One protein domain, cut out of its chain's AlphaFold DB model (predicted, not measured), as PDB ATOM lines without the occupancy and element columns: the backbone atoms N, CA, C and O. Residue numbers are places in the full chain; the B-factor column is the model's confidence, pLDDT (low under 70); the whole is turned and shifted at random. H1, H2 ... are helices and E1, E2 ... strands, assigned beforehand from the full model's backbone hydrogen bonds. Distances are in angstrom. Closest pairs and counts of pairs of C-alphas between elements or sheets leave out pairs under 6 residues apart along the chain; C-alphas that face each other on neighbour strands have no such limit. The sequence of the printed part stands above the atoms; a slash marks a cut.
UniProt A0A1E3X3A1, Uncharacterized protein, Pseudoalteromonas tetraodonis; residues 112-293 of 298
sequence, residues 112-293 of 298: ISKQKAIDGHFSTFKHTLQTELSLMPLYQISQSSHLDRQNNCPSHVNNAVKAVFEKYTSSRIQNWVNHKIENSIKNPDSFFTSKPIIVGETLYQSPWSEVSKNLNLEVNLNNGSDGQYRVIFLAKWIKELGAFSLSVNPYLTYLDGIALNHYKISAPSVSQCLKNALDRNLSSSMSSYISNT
ATOM      1  N   ILE A 112     182.540 184.557 289.573       87.81
ATOM      2  CA  ILE A 112     182.155 183.728 288.419       87.81
ATOM      3  C   ILE A 112     181.212 182.604 288.856       87.81
ATOM      4  O   ILE A 112     180.162 182.411 288.251       87.81
ATOM      5  N   SER A 113     181.545 181.876 289.926       87.25
ATOM      6  CA  SER A 113     180.700 180.781 290.425       87.25
ATOM      7  C   SER A 113     179.306 181.265 290.840       87.25
ATOM      8  O   SER A 113     178.304 180.640 290.480       87.25
ATOM      9  N   LYS A 114     179.217 182.404 291.542       86.38
ATOM     10  CA  LYS A 114     177.934 183.024 291.905       86.38
ATOM     11  C   LYS A 114     177.132 183.438 290.670       86.38
ATOM     12  O   LYS A 114     175.935 183.163 290.612       86.38
ATOM     13  N   GLN A 115     177.777 184.066 289.687       83.94
ATOM     14  CA  GLN A 115     177.111 184.505 288.461       83.94
ATOM     15  C   GLN A 115     176.606 183.312 287.635       83.94
ATOM     16  O   GLN A 115     175.442 183.295 287.244       83.94
ATOM     17  N   LYS A 116     177.411 182.249 287.496       82.12
ATOM     18  CA  LYS A 116     176.995 180.987 286.862       82.12
ATOM     19  C   LYS A 116     175.747 180.383 287.495       82.12
ATOM     20  O   LYS A 116     174.852 179.947 286.777       82.12
ATOM     21  N   ALA A 117     175.655 180.371 288.825       81.19
ATOM     22  CA  ALA A 117     174.458 179.877 289.505       81.19
ATOM     23  C   ALA A 117     173.217 180.715 289.139       81.19
ATOM     24  O   ALA A 117     172.170 180.161 288.802       81.19
ATOM     25  N   ILE A 118     173.346 182.048 289.132       79.88
ATOM     26  CA  ILE A 118     172.270 182.976 288.744       79.88
ATOM     27  C   ILE A 118     171.831 182.743 287.288       79.88
ATOM     28  O   ILE A 118     170.633 182.712 286.993       79.88
ATOM     29  N   ASP A 119     172.776 182.554 286.370       78.69
ATOM     30  CA  ASP A 119     172.477 182.334 284.952       78.69
ATOM     31  C   ASP A 119     171.936 180.935 284.662       78.69
ATOM     32  O   ASP A 119     171.062 180.796 283.808       78.69
ATOM     33  N   GLY A 120     172.342 179.921 285.428       79.19
ATOM     34  CA  GLY A 120     171.759 178.580 285.369       79.19
ATOM     35  C   GLY A 120     170.277 178.571 285.757       79.19
ATOM     36  O   GLY A 120     169.444 177.996 285.049       79.19
ATOM     37  N   HIS A 121     169.909 179.277 286.834       81.06
ATOM     38  CA  HIS A 121     168.505 179.432 287.227       81.06
ATOM     39  C   HIS A 121     167.687 180.172 286.162       81.06
ATOM     40  O   HIS A 121     166.584 179.744 285.818       81.06
ATOM     41  N   PHE A 122     168.237 181.253 285.604       82.50
ATOM     42  CA  PHE A 122     167.576 182.000 284.537       82.50
ATOM     43  C   PHE A 122     167.411 181.171 283.255       82.50
ATOM     44  O   PHE A 122     166.335 181.174 282.661       82.50
ATOM     45  N   SER A 123     168.436 180.416 282.859       80.56
ATOM     46  CA  SER A 123     168.400 179.544 281.678       80.56
ATOM     47  C   SER A 123     167.359 178.438 281.829       80.56
ATOM     48  O   SER A 123     166.587 178.187 280.905       80.56
ATOM     49  N   THR A 124     167.265 177.843 283.022       85.31
ATOM     50  CA  THR A 124     166.222 176.858 283.354       85.31
ATOM     51  C   THR A 124     164.830 177.474 283.219       85.31
ATOM     52  O   THR A 124     163.962 176.904 282.564       85.31
ATOM     53  N   PHE A 125     164.618 178.669 283.777       87.88
ATOM     54  CA  PHE A 125     163.345 179.380 283.661       87.88
ATOM     55  C   PHE A 125     162.983 179.703 282.205       87.88
ATOM     56  O   PHE A 125     161.857 179.441 281.780       87.88
ATOM     57  N   LYS A 126     163.941 180.219 281.422       87.31
ATOM     58  CA  LYS A 126     163.778 180.490 279.986       87.31
ATOM     59  C   LYS A 126     163.376 179.224 279.226       87.31
ATOM     60  O   LYS A 126     162.449 179.278 278.423       87.31
ATOM     61  N   HIS A 127     164.041 178.099 279.492       87.75
ATOM     62  CA  HIS A 127     163.721 176.821 278.863       87.75
ATOM     63  C   HIS A 127     162.302 176.359 279.214       87.75
ATOM     64  O   HIS A 127     161.532 176.027 278.318       87.75
ATOM     65  N   THR A 128     161.914 176.420 280.491       91.56
ATOM     66  CA  THR A 128     160.554 176.082 280.934       91.56
ATOM     67  C   THR A 128     159.499 176.948 280.250       91.56
ATOM     68  O   THR A 128     158.528 176.412 279.719       91.56
ATOM     69  N   LEU A 129     159.697 178.273 280.201       91.38
ATOM     70  CA  LEU A 129     158.781 179.177 279.500       91.38
ATOM     71  C   LEU A 129     158.657 178.827 278.016       91.38
ATOM     72  O   LEU A 129     157.548 178.739 277.499       91.38
ATOM     73  N   GLN A 130     159.779 178.622 277.323       91.12
ATOM     74  CA  GLN A 130     159.759 178.316 275.894       91.12
ATOM     75  C   GLN A 130     159.073 176.973 275.610       91.12
ATOM     76  O   GLN A 130     158.290 176.875 274.663       91.12
ATOM     77  N   THR A 131     159.314 175.960 276.445       90.69
ATOM     78  CA  THR A 131     158.667 174.647 276.342       90.69
ATOM     79  C   THR A 131     157.160 174.759 276.561       90.69
ATOM     80  O   THR A 131     156.389 174.301 275.720       90.69
ATOM     81  N   GLU A 132     156.710 175.426 277.626       91.50
ATOM     82  CA  GLU A 132     155.277 175.611 277.884       91.50
ATOM     83  C   GLU A 132     154.590 176.433 276.784       91.50
ATOM     84  O   GLU A 132     153.499 176.072 276.345       91.50
ATOM     85  N   LEU A 133     155.240 177.489 276.282       89.81
ATOM     86  CA  LEU A 133     154.721 178.294 275.177       89.81
ATOM     87  C   LEU A 133     154.607 177.479 273.879       89.81
ATOM     88  O   LEU A 133     153.626 177.621 273.156       89.81
ATOM     89  N   SER A 134     155.572 176.597 273.598       86.38
ATOM     90  CA  SER A 134     155.555 175.734 272.406       86.38
ATOM     91  C   SER A 134     154.431 174.691 272.421       86.38
ATOM     92  O   SER A 134     153.952 174.284 271.362       86.38
ATOM     93  N   LEU A 135     154.003 174.290 273.624       86.81
ATOM     94  CA  LEU A 135     152.909 173.349 273.868       86.81
ATOM     95  C   LEU A 135     151.552 174.049 274.013       86.81
ATOM     96  O   LEU A 135     150.521 173.378 274.099       86.81
ATOM     97  N   MET A 136     151.533 175.384 274.061       86.81
ATOM     98  CA  MET A 136     150.306 176.143 274.236       86.81
ATOM     99  C   MET A 136     149.415 175.991 272.996       86.81
ATOM    100  O   MET A 136     149.849 176.294 271.882       86.81
ATOM    101  N   PRO A 137     148.152 175.556 273.152       83.31
ATOM    102  CA  PRO A 137     147.257 175.428 272.016       83.31
ATOM    103  C   PRO A 137     147.045 176.767 271.309       83.31
ATOM    104  O   PRO A 137     146.752 177.777 271.950       83.31
ATOM    105  N   LEU A 138     147.103 176.759 269.976       78.50
ATOM    106  CA  LEU A 138     147.022 177.967 269.151       78.50
ATOM    107  C   LEU A 138     145.799 178.846 269.470       78.50
ATOM    108  O   LEU A 138     145.912 180.066 269.477       78.50
ATOM    109  N   TYR A 139     144.645 178.254 269.788       78.25
ATOM    110  CA  TYR A 139     143.426 179.002 270.128       78.25
ATOM    111  C   TYR A 139     143.553 179.851 271.409       78.25
ATOM    112  O   TYR A 139     142.728 180.732 271.645       78.25
ATOM    113  N   GLN A 140     144.552 179.585 272.258       77.25
ATOM    114  CA  GLN A 140     144.827 180.378 273.459       77.25
ATOM    115  C   GLN A 140     145.626 181.650 273.142       77.25
ATOM    116  O   GLN A 140     145.526 182.632 273.880       77.25
ATOM    117  N   ILE A 141     146.381 181.648 272.038       78.69
ATOM    118  CA  ILE A 141     147.292 182.736 271.644       78.69
ATOM    119  C   ILE A 141     146.897 183.435 270.345       78.69
ATOM    120  O   ILE A 141     147.341 184.550 270.113       78.69
ATOM    121  N   SER A 142     146.043 182.831 269.521       72.25
ATOM    122  CA  SER A 142     145.549 183.386 268.261       72.25
ATOM    123  C   SER A 142     144.023 183.359 268.231       72.25
ATOM    124  O   SER A 142     143.395 182.353 268.568       72.25
ATOM    125  N   GLN A 143     143.414 184.466 267.800       67.69
ATOM    126  CA  GLN A 143     141.991 184.510 267.481       67.69
ATOM    127  C   GLN A 143     141.765 184.055 266.039       67.69
ATOM    128  O   GLN A 143     142.131 184.741 265.082       67.69
ATOM    129  N   SER A 144     141.077 182.923 265.878       58.69
ATOM    130  CA  SER A 144     140.512 182.555 264.582       58.69
ATOM    131  C   SER A 144     139.411 183.552 264.226       58.69
ATOM    132  O   SER A 144     138.384 183.615 264.905       58.69
ATOM    133  N   SER A 145     139.603 184.324 263.164       56.81
ATOM    134  CA  SER A 145     138.555 185.186 262.624       56.81
ATOM    135  C   SER A 145     137.714 184.407 261.614       56.81
ATOM    136  O   SER A 145     138.221 183.556 260.883       56.81
ATOM    137  N   HIS A 146     136.420 184.722 261.512       51.12
ATOM    138  CA  HIS A 146     135.555 184.147 260.473       51.12
ATOM    139  C   HIS A 146     136.059 184.444 259.042       51.12
ATOM    140  O   HIS A 146     135.773 183.679 258.123       51.12
ATOM    141  N   LEU A 147     136.871 185.497 258.873       50.84
ATOM    142  CA  LEU A 147     137.528 185.897 257.621       50.84
ATOM    143  C   LEU A 147     138.705 184.989 257.215       50.84
ATOM    144  O   LEU A 147     139.078 184.971 256.040       50.84
ATOM    145  N   ASP A 148     139.270 184.205 258.143       52.00
ATOM    146  CA  ASP A 148     140.355 183.258 257.837       52.00
ATOM    147  C   ASP A 148     139.849 182.055 257.025       52.00
ATOM    148  O   ASP A 148     140.618 181.438 256.294       52.00
ATOM    149  N   ARG A 149     138.544 181.744 257.104       49.97
ATOM    150  CA  ARG A 149     137.911 180.616 256.395       49.97
ATOM    151  C   ARG A 149     137.640 180.876 254.909       49.97
ATOM    152  O   ARG A 149     137.306 179.936 254.199       49.97
ATOM    153  N   GLN A 150     137.759 182.120 254.442       53.03
ATOM    154  CA  GLN A 150     137.504 182.494 253.041       53.03
ATOM    155  C   GLN A 150     138.769 182.528 252.165       53.03
ATOM    156  O   GLN A 150     138.667 182.795 250.972       53.03
ATOM    157  N   ASN A 151     139.958 182.266 252.724       57.66
ATOM    158  CA  ASN A 151     141.219 182.322 251.983       57.66
ATOM    159  C   ASN A 151     141.767 180.928 251.649       57.66
ATOM    160  O   ASN A 151     141.897 180.089 252.532       57.66
ATOM    161  N   ASN A 152     142.263 180.754 250.419       67.19
ATOM    162  CA  ASN A 152     143.099 179.613 249.999       67.19
ATOM    163  C   ASN A 152     144.523 179.642 250.608       67.19
ATOM    164  O   ASN A 152     145.431 178.974 250.120       67.19
ATOM    165  N   CYS A 153     144.743 180.454 251.642       73.62
ATOM    166  CA  CYS A 153     146.019 180.580 252.332       73.62
ATOM    167  C   CYS A 153     146.117 179.569 253.470       73.62
ATOM    168  O   CYS A 153     145.149 179.427 254.222       73.62
ATOM    169  N   PRO A 154     147.287 178.945 253.688       79.31
ATOM    170  CA  PRO A 154     147.522 178.186 254.903       79.31
ATOM    171  C   PRO A 154     147.289 179.052 256.148       79.31
ATOM    172  O   PRO A 154     147.729 180.203 256.216       79.31
ATOM    173  N   SER A 155     146.612 178.494 257.154       79.38
ATOM    174  CA  SER A 155     146.237 179.215 258.380       79.38
ATOM    175  C   SER A 155     147.438 179.819 259.108       79.38
ATOM    176  O   SER A 155     147.327 180.903 259.679       79.38
ATOM    177  N   HIS A 156     148.596 179.162 259.035       80.69
ATOM    178  CA  HIS A 156     149.826 179.650 259.638       80.69
ATOM    179  C   HIS A 156     150.289 181.014 259.123       80.69
ATOM    180  O   HIS A 156     150.798 181.807 259.909       80.69
ATOM    181  N   VAL A 157     150.092 181.311 257.834       84.75
ATOM    182  CA  VAL A 157     150.504 182.595 257.249       84.75
ATOM    183  C   VAL A 157     149.704 183.727 257.889       84.75
ATOM    184  O   VAL A 157     150.274 184.705 258.371       84.75
ATOM    185  N   ASN A 158     148.382 183.559 257.978       81.50
ATOM    186  CA  ASN A 158     147.511 184.531 258.636       81.50
ATOM    187  C   ASN A 158     147.837 184.646 260.129       81.50
ATOM    188  O   ASN A 158     147.921 185.758 260.639       81.50
ATOM    189  N   ASN A 159     148.062 183.527 260.825       84.12
ATOM    190  CA  ASN A 159     148.429 183.543 262.243       84.12
ATOM    191  C   ASN A 159     149.747 184.285 262.493       84.12
ATOM    192  O   ASN A 159     149.828 185.044 263.452       84.12
ATOM    193  N   ALA A 160     150.756 184.095 261.638       87.44
ATOM    194  CA  ALA A 160     152.038 184.787 261.733       87.44
ATOM    195  C   ALA A 160     151.880 186.295 261.538       87.44
ATOM    196  O   ALA A 160     152.333 187.074 262.373       87.44
ATOM    197  N   VAL A 161     151.163 186.714 260.494       85.06
ATOM    198  CA  VAL A 161     150.896 188.138 260.253       85.06
ATOM    199  C   VAL A 161     150.100 188.752 261.406       85.06
ATOM    200  O   VAL A 161     150.478 189.805 261.915       85.06
ATOM    201  N   LYS A 162     149.052 188.080 261.888       83.12
ATOM    202  CA  LYS A 162     148.284 188.545 263.050       83.12
ATOM    203  C   LYS A 162     149.140 188.637 264.303       83.12
ATOM    204  O   LYS A 162     149.089 189.641 264.994       83.12
ATOM    205  N   ALA A 163     149.975 187.638 264.575       87.25
ATOM    206  CA  ALA A 163     150.869 187.670 265.726       87.25
ATOM    207  C   ALA A 163     151.851 188.851 265.678       87.25
ATOM    208  O   ALA A 163     152.189 189.398 266.725       87.25
ATOM    209  N   VAL A 164     152.289 189.253 264.480       87.44
ATOM    210  CA  VAL A 164     153.201 190.387 264.300       87.44
ATOM    211  C   VAL A 164     152.489 191.737 264.421       87.44
ATOM    212  O   VAL A 164     153.013 192.644 265.068       87.44
ATOM    213  N   PHE A 165     151.327 191.896 263.784       83.50
ATOM    214  CA  PHE A 165     150.699 193.211 263.597       83.50
ATOM    215  C   PHE A 165     149.475 193.460 264.486       83.50
ATOM    216  O   PHE A 165     149.160 194.614 264.781       83.50
ATOM    217  N   GLU A 166     148.803 192.414 264.965       83.06
ATOM    218  CA  GLU A 166     147.714 192.541 265.929       83.06
ATOM    219  C   GLU A 166     148.234 192.442 267.369       83.06
ATOM    220  O   GLU A 166     149.098 191.636 267.715       83.06
ATOM    221  N   LYS A 167     147.637 193.230 268.271       83.19
ATOM    222  CA  LYS A 167     148.006 193.225 269.697       83.19
ATOM    223  C   LYS A 167     147.503 192.000 270.462       83.19
ATOM    224  O   LYS A 167     147.871 191.826 271.624       83.19
ATOM    225  N   TYR A 168     146.621 191.189 269.876       86.06
ATOM    226  CA  TYR A 168     145.969 190.094 270.593       86.06
ATOM    227  C   TYR A 168     146.984 189.064 271.095       86.06
ATOM    228  O   TYR A 168     147.053 188.797 272.297       86.06
ATOM    229  N   THR A 169     147.809 188.543 270.185       87.50
ATOM    230  CA  THR A 169     148.805 187.510 270.484       87.50
ATOM    231  C   THR A 169     149.823 187.998 271.508       87.50
ATOM    232  O   THR A 169     150.029 187.344 272.530       87.50
ATOM    233  N   SER A 170     150.388 189.194 271.305       89.25
ATOM    234  CA  SER A 170     151.355 189.775 272.243       89.25
ATOM    235  C   SER A 170     150.753 189.987 273.637       89.25
ATOM    236  O   SER A 170     151.401 189.675 274.634       89.25
ATOM    237  N   SER A 171     149.499 190.446 273.727       89.88
ATOM    238  CA  SER A 171     148.818 190.671 275.011       89.88
ATOM    239  C   SER A 171     148.529 189.363 275.748       89.88
ATOM    240  O   SER A 171     148.698 189.286 276.965       89.88
ATOM    241  N   ARG A 172     148.116 188.312 275.027       90.62
ATOM    242  CA  ARG A 172     147.876 186.982 275.608       90.62
ATOM    243  C   ARG A 172     149.145 186.384 276.196       90.62
ATOM    244  O   ARG A 172     149.126 185.945 277.345       90.62
ATOM    245  N   ILE A 173     150.239 186.417 275.439       91.25
ATOM    246  CA  ILE A 173     151.525 185.881 275.890       91.25
ATOM    247  C   ILE A 173     152.056 186.712 277.054       91.25
ATOM    248  O   ILE A 173     152.498 186.140 278.042       91.25
ATOM    249  N   GLN A 174     151.954 188.044 276.991       92.94
ATOM    250  CA  GLN A 174     152.395 188.916 278.078       92.94
ATOM    251  C   GLN A 174     151.669 188.590 279.386       92.94
ATOM    252  O   GLN A 174     152.311 188.415 280.420       92.94
ATOM    253  N   ASN A 175     150.341 188.460 279.340       92.44
ATOM    254  CA  ASN A 175     149.547 188.111 280.516       92.44
ATOM    255  C   ASN A 175     149.924 186.732 281.066       92.44
ATOM    256  O   ASN A 175     150.066 186.573 282.277       92.44
ATOM    257  N   TRP A 176     150.125 185.747 280.188       92.56
ATOM    258  CA  TRP A 176     150.536 184.406 280.592       92.56
ATOM    259  C   TRP A 176     151.930 184.385 281.242       92.56
ATOM    260  O   TRP A 176     152.079 183.836 282.335       92.56
ATOM    261  N   VAL A 177     152.930 185.027 280.625       92.38
ATOM    262  CA  VAL A 177     154.298 185.124 281.167       92.38
ATOM    263  C   VAL A 177     154.287 185.805 282.534       92.38
ATOM    264  O   VAL A 177     154.881 185.287 283.481       92.38
ATOM    265  N   ASN A 178     153.583 186.933 282.667       93.00
ATOM    266  CA  ASN A 178     153.515 187.672 283.929       93.00
ATOM    267  C   ASN A 178     152.828 186.858 285.035       93.00
ATOM    268  O   ASN A 178     153.346 186.793 286.147       93.00
ATOM    269  N   HIS A 179     151.741 186.148 284.719       92.56
ATOM    270  CA  HIS A 179     151.085 185.261 285.680       92.56
ATOM    271  C   HIS A 179     151.988 184.095 286.115       92.56
ATOM    272  O   HIS A 179     152.014 183.707 287.284       92.56
ATOM    273  N   LYS A 180     152.779 183.534 285.190       90.94
ATOM    274  CA  LYS A 180     153.742 182.476 285.519       90.94
ATOM    275  C   LYS A 180     154.801 182.967 286.502       90.94
ATOM    276  O   LYS A 180     155.137 182.246 287.440       90.94
ATOM    277  N   ILE A 181     155.315 184.175 286.289       90.19
ATOM    278  CA  ILE A 181     156.331 184.796 287.143       90.19
ATOM    279  C   ILE A 181     155.795 185.029 288.546       90.19
ATOM    280  O   ILE A 181     156.444 184.610 289.500       90.19
ATOM    281  N   GLU A 182     154.609 185.624 288.658       89.38
ATOM    282  CA  GLU A 182     153.952 185.898 289.939       89.38
ATOM    283  C   GLU A 182     153.812 184.627 290.793       89.38
ATOM    284  O   GLU A 182     154.105 184.636 291.987       89.38
ATOM    285  N   ASN A 183     153.461 183.503 290.162       88.38
ATOM    286  CA  ASN A 183     153.279 182.229 290.858       88.38
ATOM    287  C   ASN A 183     154.584 181.462 291.127       88.38
ATOM    288  O   ASN A 183     154.646 180.672 292.068       88.38
ATOM    289  N   SER A 184     155.605 181.629 290.280       87.06
ATOM    290  CA  SER A 184     156.803 180.770 290.296       87.06
ATOM    291  C   SER A 184     158.025 181.438 290.932       87.06
ATOM    292  O   SER A 184     158.979 180.748 291.289       87.06
ATOM    293  N   ILE A 185     158.033 182.769 291.062       87.56
ATOM    294  CA  ILE A 185     159.207 183.539 291.480       87.56
ATOM    295  C   ILE A 185     158.832 184.461 292.641       87.56
ATOM    296  O   ILE A 185     158.185 185.485 292.468       87.56
ATOM    297  N   LYS A 186     159.319 184.133 293.844       86.00
ATOM    298  CA  LYS A 186     159.031 184.880 295.083       86.00
ATOM    299  C   LYS A 186     159.520 186.339 295.064       86.00
ATOM    300  O   LYS A 186     158.976 187.171 295.780       86.00
ATOM    301  N   ASN A 187     160.573 186.641 294.301       85.12
ATOM    302  CA  ASN A 187     161.104 187.999 294.139       85.12
ATOM    303  C   ASN A 187     161.542 188.227 292.678       85.12
ATOM    304  O   ASN A 187     162.724 188.047 292.367       85.12
ATOM    305  N   PRO A 188     160.597 188.569 291.781       83.38
ATOM    306  CA  PRO A 188     160.859 188.723 290.350       83.38
ATOM    307  C   PRO A 188     161.922 189.772 290.036       83.38
ATOM    308  O   PRO A 188     162.829 189.501 289.253       83.38
ATOM    309  N   ASP A 189     161.887 190.924 290.709       79.06
ATOM    310  CA  ASP A 189     162.886 191.972 290.502       79.06
ATOM    311  C   ASP A 189     164.293 191.450 290.773       79.06
ATOM    312  O   ASP A 189     165.178 191.600 289.941       79.06
ATOM    313  N   SER A 190     164.524 190.764 291.892       77.06
ATOM    314  CA  SER A 190     165.855 190.212 292.177       77.06
ATOM    315  C   SER A 190     166.267 189.070 291.239       77.06
ATOM    316  O   SER A 190     167.441 188.707 291.234       77.06
ATOM    317  N   PHE A 191     165.326 188.469 290.513       80.19
ATOM    318  CA  PHE A 191     165.583 187.376 289.579       80.19
ATOM    319  C   PHE A 191     165.933 187.894 288.178       80.19
ATOM    320  O   PHE A 191     166.858 187.391 287.539       80.19
ATOM    321  N   PHE A 192     165.204 188.908 287.706       77.94
ATOM    322  CA  PHE A 192     165.388 189.498 286.378       77.94
ATOM    323  C   PHE A 192     166.338 190.689 286.373       77.94
ATOM    324  O   PHE A 192     166.798 191.075 285.301       77.94
ATOM    325  N   THR A 193     166.673 191.235 287.543       71.62
ATOM    326  CA  THR A 193     167.712 192.253 287.685       71.62
ATOM    327  C   THR A 193     168.989 191.654 288.262       71.62
ATOM    328  O   THR A 193     168.982 190.974 289.289       71.62
ATOM    329  N   SER A 194     170.114 191.906 287.596       67.62
ATOM    330  CA  SER A 194     171.428 191.484 288.077       67.62
ATOM    331  C   SER A 194     171.952 192.546 289.040       67.62
ATOM    332  O   SER A 194     172.281 193.657 288.625       67.62
ATOM    333  N   LYS A 195     172.018 192.228 290.337       70.06
ATOM    334  CA  LYS A 195     172.729 193.076 291.304       70.06
ATOM    335  C   LYS A 195     174.238 192.881 291.145       70.06
ATOM    336  O   LYS A 195     174.657 191.766 290.829       70.06
ATOM    337  N   PRO A 196     175.057 193.911 291.416       76.69
ATOM    338  CA  PRO A 196     176.494 193.723 291.535       76.69
ATOM    339  C   PRO A 196     176.823 192.625 292.553       76.69
ATOM    340  O   PRO A 196     176.196 192.535 293.613       76.69
ATOM    341  N   ILE A 197     177.807 191.787 292.236       83.75
ATOM    342  CA  ILE A 197     178.294 190.747 293.138       83.75
ATOM    343  C   ILE A 197     179.422 191.349 293.971       83.75
ATOM    344  O   ILE A 197     180.381 191.880 293.428       83.75
ATOM    345  N   ILE A 198     179.326 191.240 295.295       84.56
ATOM    346  CA  ILE A 198     180.394 191.660 296.207       84.56
ATOM    347  C   ILE A 198     181.099 190.408 296.740       84.56
ATOM    348  O   ILE A 198     180.452 189.467 297.229       84.56
ATOM    349  N   VAL A 199     182.427 190.379 296.619       87.62
ATOM    350  CA  VAL A 199     183.294 189.340 297.192       87.62
ATOM    351  C   VAL A 199     184.467 190.018 297.892       87.62
ATOM    352  O   VAL A 199     185.320 190.619 297.244       87.62
ATOM    353  N   GLY A 200     184.510 189.925 299.224       86.75
ATOM    354  CA  GLY A 200     185.440 190.725 300.022       86.75
ATOM    355  C   GLY A 200     185.132 192.213 299.856       86.75
ATOM    356  O   GLY A 200     183.988 192.622 300.035       86.75
ATOM    357  N   GLU A 201     186.141 192.990 299.475       85.31
ATOM    358  CA  GLU A 201     186.035 194.431 299.195       85.31
ATOM    359  C   GLU A 201     185.865 194.732 297.694       85.31
ATOM    360  O   GLU A 201     185.740 195.886 297.297       85.31
ATOM    361  N   THR A 202     185.841 193.700 296.843       84.88
ATOM    362  CA  THR A 202     185.763 193.852 295.386       84.88
ATOM    363  C   THR A 202     184.315 193.830 294.903       84.88
ATOM    364  O   THR A 202     183.549 192.906 295.208       84.88
ATOM    365  N   LEU A 203     183.954 194.842 294.111       87.69
ATOM    366  CA  LEU A 203     182.658 194.966 293.455       87.69
ATOM    367  C   LEU A 203     182.743 194.436 292.023       87.69
ATOM    368  O   LEU A 203     183.520 194.939 291.218       87.69
ATOM    369  N   TYR A 204     181.895 193.469 291.692       87.81
ATOM    370  CA  TYR A 204     181.766 192.937 290.344       87.81
ATOM    371  C   TYR A 204     180.445 193.399 289.727       87.81
ATOM    372  O   TYR A 204     179.362 192.976 290.142       87.81
ATOM    373  N   GLN A 205     180.524 194.280 288.739       84.06
ATOM    374  CA  GLN A 205     179.384 194.762 287.967       84.06
ATOM    375  C   GLN A 205     179.124 193.831 286.787       84.06
ATOM    376  O   GLN A 205     180.062 193.315 286.197       84.06
ATOM    377  N   SER A 206     177.868 193.624 286.402       72.31
ATOM    378  CA  SER A 206     177.548 192.769 285.257       72.31
ATOM    379  C   SER A 206     176.815 193.569 284.177       72.31
ATOM    380  O   SER A 206     175.723 194.075 284.451       72.31
ATOM    381  N   PRO A 207     177.379 193.722 282.964       60.44
ATOM    382  CA  PRO A 207     176.954 194.729 282.006       60.44
ATOM    383  C   PRO A 207     175.946 194.168 281.001       60.44
ATOM    384  O   PRO A 207     176.005 194.507 279.830       60.44
ATOM    385  N   TRP A 208     174.976 193.343 281.406       55.44
ATOM    386  CA  TRP A 208     173.930 192.836 280.486       55.44
ATOM    387  C   TRP A 208     173.084 193.942 279.807       55.44
ATOM    388  O   TRP A 208     172.198 193.649 279.009       55.44
ATOM    389  N   SER A 209     173.406 195.192 280.159       41.12
ATOM    390  CA  SER A 209     173.078 196.498 279.603       41.12
ATOM    391  C   SER A 209     171.602 196.872 279.740       41.12
ATOM    392  O   SER A 209     170.832 196.719 278.803       41.12
ATOM    393  N   GLU A 210     171.062 197.332 280.868       49.31
ATOM    394  CA  GLU A 210     171.601 197.697 282.178       49.31
ATOM    395  C   GLU A 210     170.477 197.407 283.202       49.31
ATOM    396  O   GLU A 210     169.460 198.091 283.231       49.31
ATOM    397  N   VAL A 211     170.642 196.391 284.061       51.88
ATOM    398  CA  VAL A 211     169.710 195.979 285.145       51.88
ATOM    399  C   VAL A 211     168.537 195.043 284.757       51.88
ATOM    400  O   VAL A 211     167.798 194.671 285.653       51.88
ATOM    401  N   SER A 212     168.356 194.545 283.521       55.62
ATOM    402  CA  SER A 212     167.212 193.648 283.196       55.62
ATOM    403  C   SER A 212     167.521 192.538 282.175       55.62
ATOM    404  O   SER A 212     168.052 192.813 281.100       55.62
ATOM    405  N   LYS A 213     167.177 191.281 282.492       71.69
ATOM    406  CA  LYS A 213     167.313 190.127 281.585       71.69
ATOM    407  C   LYS A 213     166.144 190.068 280.592       71.69
ATOM    408  O   LYS A 213     164.982 189.992 280.991       71.69
ATOM    409  N   ASN A 214     166.456 190.036 279.296       75.31
ATOM    410  CA  ASN A 214     165.466 189.917 278.221       75.31
ATOM    411  C   ASN A 214     165.252 188.457 277.799       75.31
ATOM    412  O   ASN A 214     166.162 187.630 277.877       75.31
ATOM    413  N   LEU A 215     164.059 188.149 277.290       84.50
ATOM    414  CA  LEU A 215     163.708 186.834 276.757       84.50
ATOM    415  C   LEU A 215     163.252 186.975 275.307       84.50
ATOM    416  O   LEU A 215     162.375 187.777 275.007       84.50
ATOM    417  N   ASN A 216     163.814 186.162 274.417       87.38
ATOM    418  CA  ASN A 216     163.212 185.916 273.111       87.38
ATOM    419  C   ASN A 216     162.303 184.695 273.253       87.38
ATOM    420  O   ASN A 216     162.779 183.627 273.635       87.38
ATOM    421  N   LEU A 217     161.015 184.885 272.987       89.50
ATOM    422  CA  LEU A 217     159.968 183.881 273.092       89.50
ATOM    423  C   LEU A 217     159.429 183.591 271.699       89.50
ATOM    424  O   LEU A 217     158.828 184.454 271.058       89.50
ATOM    425  N   GLU A 218     159.657 182.376 271.231       90.19
ATOM    426  CA  GLU A 218     159.128 181.907 269.960       90.19
ATOM    427  C   GLU A 218     157.745 181.299 270.164       90.19
ATOM    428  O   GLU A 218     157.552 180.444 271.031       90.19
ATOM    429  N   VAL A 219     156.779 181.744 269.366       86.00
ATOM    430  CA  VAL A 219     155.430 181.178 269.385       86.00
ATOM    431  C   VAL A 219     155.290 180.088 268.347       86.00
ATOM    432  O   VAL A 219     155.656 180.260 267.186       86.00
ATOM    433  N   ASN A 220     154.676 178.985 268.759       81.69
ATOM    434  CA  ASN A 220     154.325 177.942 267.824       81.69
ATOM    435  C   ASN A 220     153.021 178.298 267.094       81.69
ATOM    436  O   ASN A 220     151.930 178.211 267.660       81.69
ATOM    437  N   LEU A 221     153.139 178.727 265.837       76.06
ATOM    438  CA  LEU A 221     151.998 179.087 264.989       76.06
ATOM    439  C   LEU A 221     151.627 177.978 263.985       76.06
ATOM    440  O   LEU A 221     150.599 178.100 263.305       76.06
ATOM    441  N   ASN A 222     152.425 176.893 263.920       67.44
ATOM    442  CA  ASN A 222     152.372 175.844 262.891       67.44
ATOM    443  C   ASN A 222     152.568 174.443 263.491       67.44
ATOM    444  O   ASN A 222     153.460 174.216 264.290       67.44
ATOM    445  N   ASN A 223     151.893 173.425 262.957       54.00
ATOM    446  CA  ASN A 223     152.279 172.023 263.204       54.00
ATOM    447  C   ASN A 223     153.478 171.558 262.338       54.00
ATOM    448  O   ASN A 223     153.653 170.360 262.136       54.00
ATOM    449  N   GLY A 224     154.271 172.473 261.767       51.00
ATOM    450  CA  GLY A 224     155.281 172.158 260.750       51.00
ATOM    451  C   GLY A 224     156.586 172.930 260.927       51.00
ATOM    452  O   GLY A 224     156.579 174.092 261.319       51.00
ATOM    453  N   SER A 225     157.690 172.261 260.600       48.59
ATOM    454  CA  SER A 225     159.093 172.647 260.804       48.59
ATOM    455  C   SER A 225     159.651 173.675 259.810       48.59
ATOM    456  O   SER A 225     160.868 173.791 259.684       48.59
ATOM    457  N   ASP A 226     158.803 174.378 259.059       60.75
ATOM    458  CA  ASP A 226     159.274 175.273 258.001       60.75
ATOM    459  C   ASP A 226     159.576 176.663 258.583       60.75
ATOM    460  O   ASP A 226     158.671 177.437 258.901       60.75
ATOM    461  N   GLY A 227     160.865 176.969 258.761       65.88
ATOM    462  CA  GLY A 227     161.365 178.203 259.390       65.88
ATOM    463  C   GLY A 227     161.052 179.497 258.626       65.88
ATOM    464  O   GLY A 227     161.484 180.571 259.040       65.88
ATOM    465  N   GLN A 228     160.303 179.409 257.526       79.75
ATOM    466  CA  GLN A 228     159.867 180.545 256.717       79.75
ATOM    467  C   GLN A 228     158.921 181.486 257.476       79.75
ATOM    468  O   GLN A 228     158.971 182.695 257.263       79.75
ATOM    469  N   TYR A 229     158.081 180.964 258.374       83.31
ATOM    470  CA  TYR A 229     157.146 181.760 259.174       83.31
ATOM    471  C   TYR A 229     157.433 181.560 260.658       83.31
ATOM    472  O   TYR A 229     156.910 180.648 261.295       83.31
ATOM    473  N   ARG A 230     158.278 182.436 261.202       88.94
ATOM    474  CA  ARG A 230     158.776 182.383 262.576       88.94
ATOM    475  C   ARG A 230     158.503 183.706 263.268       88.94
ATOM    476  O   ARG A 230     159.035 184.729 262.854       88.94
ATOM    477  N   VAL A 231     157.719 183.700 264.343       89.12
ATOM    478  CA  VAL A 231     157.425 184.919 265.112       89.12
ATOM    479  C   VAL A 231     158.091 184.843 266.475       89.12
ATOM    480  O   VAL A 231     157.823 183.935 267.260       89.12
ATOM    481  N   ILE A 232     158.961 185.817 266.748       90.75
ATOM    482  CA  ILE A 232     159.689 185.925 268.011       90.75
ATOM    483  C   ILE A 232     159.268 187.204 268.718       90.75
ATOM    484  O   ILE A 232     159.422 188.303 268.188       90.75
ATOM    485  N   PHE A 233     158.794 187.065 269.951       92.00
ATOM    486  CA  PHE A 233     158.551 188.182 270.852       92.00
ATOM    487  C   PHE A 233     159.771 188.418 271.740       92.00
ATOM    488  O   PHE A 233     160.264 187.505 272.395       92.00
ATOM    489  N   LEU A 234     160.235 189.660 271.796       90.81
ATOM    490  CA  LEU A 234     161.141 190.148 272.822       90.81
ATOM    491  C   LEU A 234     160.319 190.548 274.052       90.81
ATOM    492  O   LEU A 234     159.588 191.541 274.019       90.81
ATOM    493  N   ALA A 235     160.457 189.791 275.135       90.12
ATOM    494  CA  ALA A 235     159.959 190.157 276.448       90.12
ATOM    495  C   ALA A 235     161.071 190.867 277.235       90.12
ATOM    496  O   ALA A 235     162.126 190.288 277.509       90.12
ATOM    497  N   LYS A 236     160.818 192.122 277.612       88.69
ATOM    498  CA  LYS A 236     161.707 192.953 278.434       88.69
ATOM    499  C   LYS A 236     161.102 193.183 279.818       88.69
ATOM    500  O   LYS A 236     159.961 193.635 279.904       88.69
ATOM    501  N   TRP A 237     161.843 192.876 280.885       86.75
ATOM    502  CA  TRP A 237     161.382 193.139 282.252       86.75
ATOM    503  C   TRP A 237     161.477 194.635 282.550       86.75
ATOM    504  O   TRP A 237     162.546 195.233 282.392       86.75
ATOM    505  N   ILE A 238     160.354 195.228 282.956       85.31
ATOM    506  CA  ILE A 238     160.232 196.635 283.330       85.31
ATOM    507  C   ILE A 238     160.060 196.691 284.845       85.31
ATOM    508  O   ILE A 238     158.992 196.375 285.371       85.31
ATOM    509  N   LYS A 239     161.127 197.083 285.543       80.50
ATOM    510  CA  LYS A 239     161.196 197.092 287.009       80.50
ATOM    511  C   LYS A 239     160.103 197.961 287.629       80.50
ATOM    512  O   LYS A 239     159.477 197.564 288.600       80.50
ATOM    513  N   GLU A 240     159.832 199.120 287.039       82.31
ATOM    514  CA  GLU A 240     158.821 200.072 287.515       82.31
ATOM    515  C   GLU A 240     157.402 199.495 287.448       82.31
ATOM    516  O   GLU A 240     156.524 199.925 288.192       82.31
ATOM    517  N   LEU A 241     157.180 198.521 286.561       83.25
ATOM    518  CA  LEU A 241     155.901 197.834 286.400       83.25
ATOM    519  C   LEU A 241     155.855 196.493 287.138       83.25
ATOM    520  O   LEU A 241     154.783 195.902 287.226       83.25
ATOM    521  N   GLY A 242     156.999 195.988 287.615       85.69
ATOM    522  CA  GLY A 242     157.116 194.633 288.152       85.69
ATOM    523  C   GLY A 242     156.623 193.566 287.169       85.69
ATOM    524  O   GLY A 242     156.006 192.587 287.587       85.69
ATOM    525  N   ALA A 243     156.818 193.781 285.863       88.69
ATOM    526  CA  ALA A 243     156.243 192.945 284.813       88.69
ATOM    527  C   ALA A 243     157.063 192.977 283.515       88.69
ATOM    528  O   ALA A 243     157.800 193.925 283.233       88.69
ATOM    529  N   PHE A 244     156.884 191.959 282.673       89.00
ATOM    530  CA  PHE A 244     157.366 191.974 281.297       89.00
ATOM    531  C   PHE A 244     156.460 192.803 280.389       89.00
ATOM    532  O   PHE A 244     155.231 192.689 280.424       89.00
ATOM    533  N   SER A 245     157.105 193.564 279.508       89.75
ATOM    534  CA  SER A 245     156.514 194.132 278.303       89.75
ATOM    535  C   SER A 245     156.967 193.323 277.090       89.75
ATOM    536  O   SER A 245     158.160 193.036 276.949       89.75
ATOM    537  N   LEU A 246     156.025 192.933 276.229       90.75
ATOM    538  CA  LEU A 246     156.315 192.185 275.006       90.75
ATOM    539  C   LEU A 246     156.252 193.078 273.769       90.75
ATOM    540  O   LEU A 246     155.327 193.865 273.579       90.75
ATOM    541  N   SER A 247     157.216 192.873 272.881       90.12
ATOM    542  CA  SER A 247     157.263 193.463 271.544       90.12
ATOM    543  C   SER A 247     157.736 192.417 270.541       90.12
ATOM    544  O   SER A 247     158.392 191.454 270.922       90.12
ATOM    545  N   VAL A 248     157.403 192.560 269.261       89.62
ATOM    546  CA  VAL A 248     157.945 191.663 268.229       89.62
ATOM    547  C   VAL A 248     159.427 191.976 268.043       89.62
ATOM    548  O   VAL A 248     159.787 193.140 267.884       89.62
ATOM    549  N   ASN A 249     160.285 190.955 268.041       89.25
ATOM    550  CA  ASN A 249     161.697 191.099 267.715       89.25
ATOM    551  C   ASN A 249     161.855 191.142 266.185       89.25
ATOM    552  O   ASN A 249     161.725 190.096 265.541       89.25
ATOM    553  N   PRO A 250     162.148 192.307 265.578       85.06
ATOM    554  CA  PRO A 250     162.131 192.438 264.127       85.06
ATOM    555  C   PRO A 250     163.330 191.774 263.437       85.06
ATOM    556  O   PRO A 250     163.277 191.553 262.233       85.06
ATOM    557  N   TYR A 251     164.397 191.460 264.174       86.19
ATOM    558  CA  TYR A 251     165.608 190.837 263.631       86.19
ATOM    559  C   TYR A 251     165.543 189.310 263.638       86.19
ATOM    560  O   TYR A 251     166.221 188.664 262.850       86.19
ATOM    561  N   LEU A 252     164.742 188.734 264.540       87.88
ATOM    562  CA  LEU A 252     164.588 187.283 264.677       87.88
ATOM    563  C   LEU A 252     163.231 186.770 264.172       87.88
ATOM    564  O   LEU A 252     163.012 185.563 264.114       87.88
ATOM    565  N   THR A 253     162.320 187.673 263.815       88.62
ATOM    566  CA  THR A 253     161.023 187.334 263.222       88.62
ATOM    567  C   THR A 253     161.141 187.271 261.708       88.62
ATOM    568  O   THR A 253     161.617 188.226 261.096       88.62
ATOM    569  N   TYR A 254     160.654 186.183 261.120       88.50
ATOM    570  CA  TYR A 254     160.641 185.929 259.686       88.50
ATOM    571  C   TYR A 254     159.217 185.689 259.189       88.50
ATOM    572  O   TYR A 254     158.456 184.928 259.790       88.50
ATOM    573  N   LEU A 255     158.870 186.326 258.075       87.25
ATOM    574  CA  LEU A 255     157.660 186.051 257.308       87.25
ATOM    575  C   LEU A 255     158.109 185.641 255.906       87.25
ATOM    576  O   LEU A 255     158.894 186.355 255.296       87.25
ATOM    577  N   ASP A 256     157.664 184.488 255.408       85.25
ATOM    578  CA  ASP A 256     158.060 183.976 254.082       85.25
ATOM    579  C   ASP A 256     159.597 183.945 253.871       85.25
ATOM    580  O   ASP A 256     160.115 184.282 252.812       85.25
ATOM    581  N   GLY A 257     160.354 183.623 254.931       84.69
ATOM    582  CA  GLY A 257     161.822 183.567 254.917       84.69
ATOM    583  C   GLY A 257     162.532 184.925 254.985       84.69
ATOM    584  O   GLY A 257     163.762 184.976 254.950       84.69
ATOM    585  N   ILE A 258     161.794 186.026 255.138       84.00
ATOM    586  CA  ILE A 258     162.341 187.386 255.161       84.00
ATOM    587  C   ILE A 258     162.247 187.964 256.568       84.00
ATOM    588  O   ILE A 258     161.182 187.956 257.185       84.00
ATOM    589  N   ALA A 259     163.361 188.494 257.071       86.12
ATOM    590  CA  ALA A 259     163.401 189.129 258.381       86.12
ATOM    591  C   ALA A 259     162.520 190.391 258.413       86.12
ATOM    592  O   ALA A 259     162.535 191.210 257.488       86.12
ATOM    593  N   LEU A 260     161.755 190.570 259.491       85.00
ATOM    594  CA  LEU A 260     160.762 191.640 259.615       85.00
ATOM    595  C   LEU A 260     161.378 193.046 259.476       85.00
ATOM    596  O   LEU A 260     160.749 193.953 258.933       85.00
ATOM    597  N   ASN A 261     162.616 193.240 259.931       82.44
ATOM    598  CA  ASN A 261     163.355 194.495 259.772       82.44
ATOM    599  C   ASN A 261     163.607 194.874 258.296       82.44
ATOM    600  O   ASN A 261     163.695 196.062 257.994       82.44
ATOM    601  N   HIS A 262     163.677 193.909 257.374       77.88
ATOM    602  CA  HIS A 262     163.937 194.159 255.951       77.88
ATOM    603  C   HIS A 262     162.697 194.600 255.165       77.88
ATOM    604  O   HIS A 262     162.838 195.290 254.156       77.88
ATOM    605  N   TYR A 263     161.489 194.326 255.668       69.44
ATOM    606  CA  TYR A 263     160.244 194.850 255.085       69.44
ATOM    607  C   TYR A 263     160.154 196.383 255.125       69.44
ATOM    608  O   TYR A 263     159.356 196.969 254.401       69.44
ATOM    609  N   LYS A 264     160.969 197.044 255.961       58.22
ATOM    610  CA  LYS A 264     161.057 198.511 256.033       58.22
ATOM    611  C   LYS A 264     161.987 199.124 254.979       58.22
ATOM    612  O   LYS A 264     161.960 200.336 254.808       58.22
ATOM    613  N   ILE A 265     162.830 198.315 254.330       50.41
ATOM    614  CA  ILE A 265     163.970 198.785 253.522       50.41
ATOM    615  C   ILE A 265     163.729 198.554 252.025       50.41
ATOM    616  O   ILE A 265     164.137 199.360 251.199       50.41
ATOM    617  N   SER A 266     163.033 197.478 251.659       46.38
ATOM    618  CA  SER A 266     162.650 197.178 250.276       46.38
ATOM    619  C   SER A 266     161.439 196.255 250.289       46.38
ATOM    620  O   SER A 266     161.317 195.455 251.214       46.38
ATOM    621  N   ALA A 267     160.546 196.364 249.303       54.41
ATOM    622  CA  ALA A 267     159.421 195.447 249.150       54.41
ATOM    623  C   ALA A 267     159.901 194.188 248.416       54.41
ATOM    624  O   ALA A 267     160.045 194.219 247.192       54.41
ATOM    625  N   PRO A 268     160.201 193.088 249.121       61.44
ATOM    626  CA  PRO A 268     160.727 191.899 248.478       61.44
ATOM    627  C   PRO A 268     159.618 191.230 247.659       61.44
ATOM    628  O   PRO A 268     158.428 191.434 247.920       61.44
ATOM    629  N   SER A 269     159.993 190.382 246.700       67.50
ATOM    630  CA  SER A 269     159.026 189.458 246.105       67.50
ATOM    631  C   SER A 269     158.521 188.520 247.203       67.50
ATOM    632  O   SER A 269     159.294 187.750 247.763       67.50
ATOM    633  N   VAL A 270     157.242 188.641 247.551       76.81
ATOM    634  CA  VAL A 270     156.569 187.819 248.563       76.81
ATOM    635  C   VAL A 270     155.461 187.010 247.916       76.81
ATOM    636  O   VAL A 270     154.875 187.430 246.912       76.81
ATOM    637  N   SER A 271     155.129 185.864 248.507       79.69
ATOM    638  CA  SER A 271     153.991 185.068 248.061       79.69
ATOM    639  C   SER A 271     152.698 185.895 248.046       79.69
ATOM    640  O   SER A 271     152.441 186.736 248.916       79.69
ATOM    641  N   GLN A 272     151.818 185.618 247.077       81.12
ATOM    642  CA  GLN A 272     150.504 186.271 246.996       81.12
ATOM    643  C   GLN A 272     149.691 186.071 248.284       81.12
ATOM    644  O   GLN A 272     148.892 186.924 248.671       81.12
ATOM    645  N   CYS A 273     149.915 184.946 248.963       81.50
ATOM    646  CA  CYS A 273     149.281 184.646 250.228       81.50
ATOM    647  C   CYS A 273     149.731 185.593 251.349       81.50
ATOM    648  O   CYS A 273     148.883 186.198 252.009       81.50
ATOM    649  N   LEU A 274     151.046 185.782 251.521       83.38
ATOM    650  CA  LEU A 274     151.573 186.742 252.488       83.38
ATOM    651  C   LEU A 274     151.115 188.169 252.156       83.38
ATOM    652  O   LEU A 274     150.694 188.893 253.054       83.38
ATOM    653  N   LYS A 275     151.120 188.555 250.874       80.94
ATOM    654  CA  LYS A 275     150.627 189.868 250.433       80.94
ATOM    655  C   LYS A 275     149.179 190.112 250.873       80.94
ATOM    656  O   LYS A 275     148.899 191.110 251.530       80.94
ATOM    657  N   ASN A 276     148.286 189.161 250.596       78.50
ATOM    658  CA  ASN A 276     146.882 189.241 251.002       78.50
ATOM    659  C   ASN A 276     146.714 189.305 252.530       78.50
ATOM    660  O   ASN A 276     145.805 189.974 253.021       78.50
ATOM    661  N   ALA A 277     147.554 188.593 253.285       79.25
ATOM    662  CA  ALA A 277     147.526 188.626 254.744       79.25
ATOM    663  C   ALA A 277     147.999 189.987 255.287       79.25
ATOM    664  O   ALA A 277     147.357 190.542 256.178       79.25
ATOM    665  N   LEU A 278     149.074 190.554 254.735       79.62
ATOM    666  CA  LEU A 278     149.612 191.860 255.129       79.62
ATOM    667  C   LEU A 278     148.644 193.003 254.804       79.62
ATOM    668  O   LEU A 278     148.347 193.805 255.687       79.62
ATOM    669  N   ASP A 279     148.087 193.034 253.591       73.62
ATOM    670  CA  ASP A 279     147.144 194.077 253.153       73.62
ATOM    671  C   ASP A 279     145.862 194.130 254.006       73.62
ATOM    672  O   ASP A 279     145.226 195.175 254.104       73.62
ATOM    673  N   ARG A 280     145.481 193.019 254.651       71.81
ATOM    674  CA  ARG A 280     144.338 192.974 255.578       71.81
ATOM    675  C   ARG A 280     144.651 193.512 256.971       71.81
ATOM    676  O   ARG A 280     143.747 194.011 257.633       71.81
ATOM    677  N   ASN A 281     145.890 193.351 257.433       65.56
ATOM    678  CA  ASN A 281     146.286 193.649 258.814       65.56
ATOM    679  C   ASN A 281     146.989 195.007 258.958       65.56
ATOM    680  O   ASN A 281     147.036 195.565 260.053       65.56
ATOM    681  N   LEU A 282     147.510 195.566 257.865       63.94
ATOM    682  CA  LEU A 282     148.060 196.915 257.816       63.94
ATOM    683  C   LEU A 282     146.956 197.881 257.362       63.94
ATOM    684  O   LEU A 282     146.542 197.871 256.208       63.94
ATOM    685  N   SER A 283     146.478 198.737 258.270       45.62
ATOM    686  CA  SER A 283     145.444 199.759 258.005       45.62
ATOM    687  C   SER A 283     145.828 200.786 256.928       45.62
ATOM    688  O   SER A 283     144.971 201.491 256.403       45.62
ATOM    689  N   SER A 284     147.105 200.839 256.560       45.44
ATOM    690  CA  SER A 284     147.604 201.430 255.324       45.44
ATOM    691  C   SER A 284     148.097 200.286 254.455       45.44
ATOM    692  O   SER A 284     149.073 199.631 254.825       45.44
ATOM    693  N   SER A 285     147.417 200.034 253.335       40.12
ATOM    694  CA  SER A 285     147.752 198.947 252.414       40.12
ATOM    695  C   SER A 285     149.258 198.900 252.160       40.12
ATOM    696  O   SER A 285     149.886 199.940 251.946       40.12
ATOM    697  N   MET A 286     149.862 197.718 252.118       44.78
ATOM    698  CA  MET A 286     151.245 197.636 251.650       44.78
ATOM    699  C   MET A 286     151.324 198.120 250.197       44.78
ATOM    700  O   MET A 286     152.326 198.693 249.787       44.78
ATOM    701  N   SER A 287     150.205 198.048 249.467       39.88
ATOM    702  CA  SER A 287     150.004 198.728 248.187       39.88
ATOM    703  C   SER A 287     150.323 200.235 248.217       39.88
ATOM    704  O   SER A 287     150.902 200.713 247.252       39.88
ATOM    705  N   SER A 288     150.084 200.993 249.294       39.69
ATOM    706  CA  SER A 288     150.479 202.416 249.367       39.69
ATOM    707  C   SER A 288     151.958 202.630 249.712       39.69
ATOM    708  O   SER A 288     152.529 203.639 249.310       39.69
ATOM    709  N   TYR A 289     152.608 201.683 250.398       38.84
ATOM    710  CA  TYR A 289     154.059 201.729 250.659       38.84
ATOM    711  C   TYR A 289     154.894 201.252 249.457       38.84
ATOM    712  O   TYR A 289     155.955 201.804 249.183       38.84
ATOM    713  N   ILE A 290     154.394 200.270 248.702       41.22
ATOM    714  CA  ILE A 290     155.034 199.723 247.495       41.22
ATOM    715  C   ILE A 290     154.827 200.661 246.293       41.22
ATOM    716  O   ILE A 290     155.724 200.814 245.473       41.22
ATOM    717  N   SER A 291     153.684 201.353 246.198       34.47
ATOM    718  CA  SER A 291     153.425 202.287 245.083       34.47
ATOM    719  C   SER A 291     154.248 203.577 245.159       34.47
ATOM    720  O   SER A 291     154.526 204.180 244.127       34.47
ATOM    721  N   ASN A 292     154.680 203.997 246.354       30.20
ATOM    722  CA  ASN A 292     155.439 205.241 246.527       30.20
ATOM    723  C   ASN A 292     156.935 205.125 246.193       30.20
ATOM    724  O   ASN A 292     157.626 206.136 246.206       30.20
ATOM    725  N   THR A 293     157.441 203.930 245.868       35.09
ATOM    726  CA  THR A 293     158.832 203.737 245.410       35.09
ATOM    727  C   THR A 293     158.964 203.551 243.897       35.09
ATOM    728  O   THR A 293     160.080 203.551 243.398       35.09
TER     729      THR A 293
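What this domain is: This is residues 112 to 293 of the 298 residues of an uncharacterized protein of Pseudoalteromonas tetraodonis (UniProt A0A1E3X3A1). A small, strongly twisted sheet of three strands, E3, E4 and E5, lies in the middle of an elongated model, with the long helix H5 packed slantwise over it and the longest helix, H1, running past its edge strand E3. At one end of the length is the small hairpin E1 and E2, near the beginning of H1; towards the other end H4 covers the end of the sheet, and H8 and then H9 follow beyond it, with H3 also at that end. The printed part has 182 residues with nine named helices and five named strands, in the order H1 H2 H3 H4 H5 H6 E1 E2 E3 E4 E5 H7 H8 H9; both sheets, E3 - E4 - E5 and E1 - E2, are antiparallel and the class is mixed, helices and strands. The whole is only just loose, close to compact, with a radius of gyration of the C-alphas of 19.4 A and spans of 65 by 36 by 30 A.

Where its parts are: Begin with the larger sheet, at C-alpha 214, (165.466, 189.917, 278.221), where E3 starts; it runs through residues 214 to 219, 16.0 A. E4 is residues 231 to 238, 21.8 A, and E5 is residues 243 to 248, 16.7 A. Go back to C-alpha 112 at (182.155, 183.728, 288.419) to find H1, residues 112 to 135, 34.3 A long. Then come H2, residues 138 to 141, H3, residues 146 to 150, H4, residues 155 to 165, 15.6 A, H5, residues 167 to 184, 25.6 A, and H6, residues 188 to 192. The short strands E1, residues 197 to 199, and E2, residues 202 to 205, come before E3. After E5 look for H7, residues 260 to 264, H8, residues 272 to 281, 14.6 A, and H9, residues 286 to 291, which ends with C-alpha 291 at (153.425, 202.287, 245.083).

How they stand to each other: E3, E4 and E5 form a meander, each strand the antiparallel neighbour of the one before, with E4 as the inner strand. Look at N 217 and O 233, 2.8 A apart, for the hairpin E3 and E4, and at N 234 and O 247, 2.7 A, for the hairpin E4 and E5. H4 and H5 make two layers with this sheet, helices on one face of it. H5 is over E4 at a height over the sheet of 6.8 A, slantwise to the strands at 51 degrees to E4 on the local plane; its closest C-alphas to E5 are Gln 174 and Leu 246, 6.0 A. H4 and H5 only just touch, only at the corner by their link, with 3 pairs of C-alphas within 8 A, the closest Ala 163 and Thr 169 at 5.2 A. H1 is on the sheet by E3, where the C-alphas of Ser 134 and Val 219 come closest, 6.2 A. H1 and H5 are close but not clearly touching, Leu 129 to Val 177 being 7.6 A between C-alphas. H2 touches residues 168 to 173 of H5, closest at C-alphas 141 and 169, 5.1 A. H6 only grazes the sheet. H8 touches H4, closest at the C-alphas of Asn 158 and Ala 277, 5.6 A, at a steep tilt of 41 degrees, the same way. H9 touches H8, closest at the C-alphas of Asp 279 and Met 286, 5.6 A. H3 and H7 touch no helix. In the hairpin E1 and E2, N 204 and O 197 are 2.8 A apart. Every O i to N i+4 pair is within hydrogen-bond range in H1, H4, H5, H6, H8 and H9; H3 has 0 of 1, with 0 of 2 O i to N i+3 pairs, H7 has 0 of 1, with 1 of 2, and H2 is too short for an i+4 pair.

The domain as a whole: The two C-alphas farthest apart are those of Gln 150 and Glu 201, 68.0 A. The printed part has no cut. The links E3 to E4 and E5 to H7 are long, 11 residues each; in the second, residues 254 to 255 pair with residues 258 to 259, antiparallel. The mean pLDDT of the printed part is 77.0, with 43 residues under 70: residues 143 to 152, 194, 207 to 212, 222 to 227, 263 to 269 and 281 to 293.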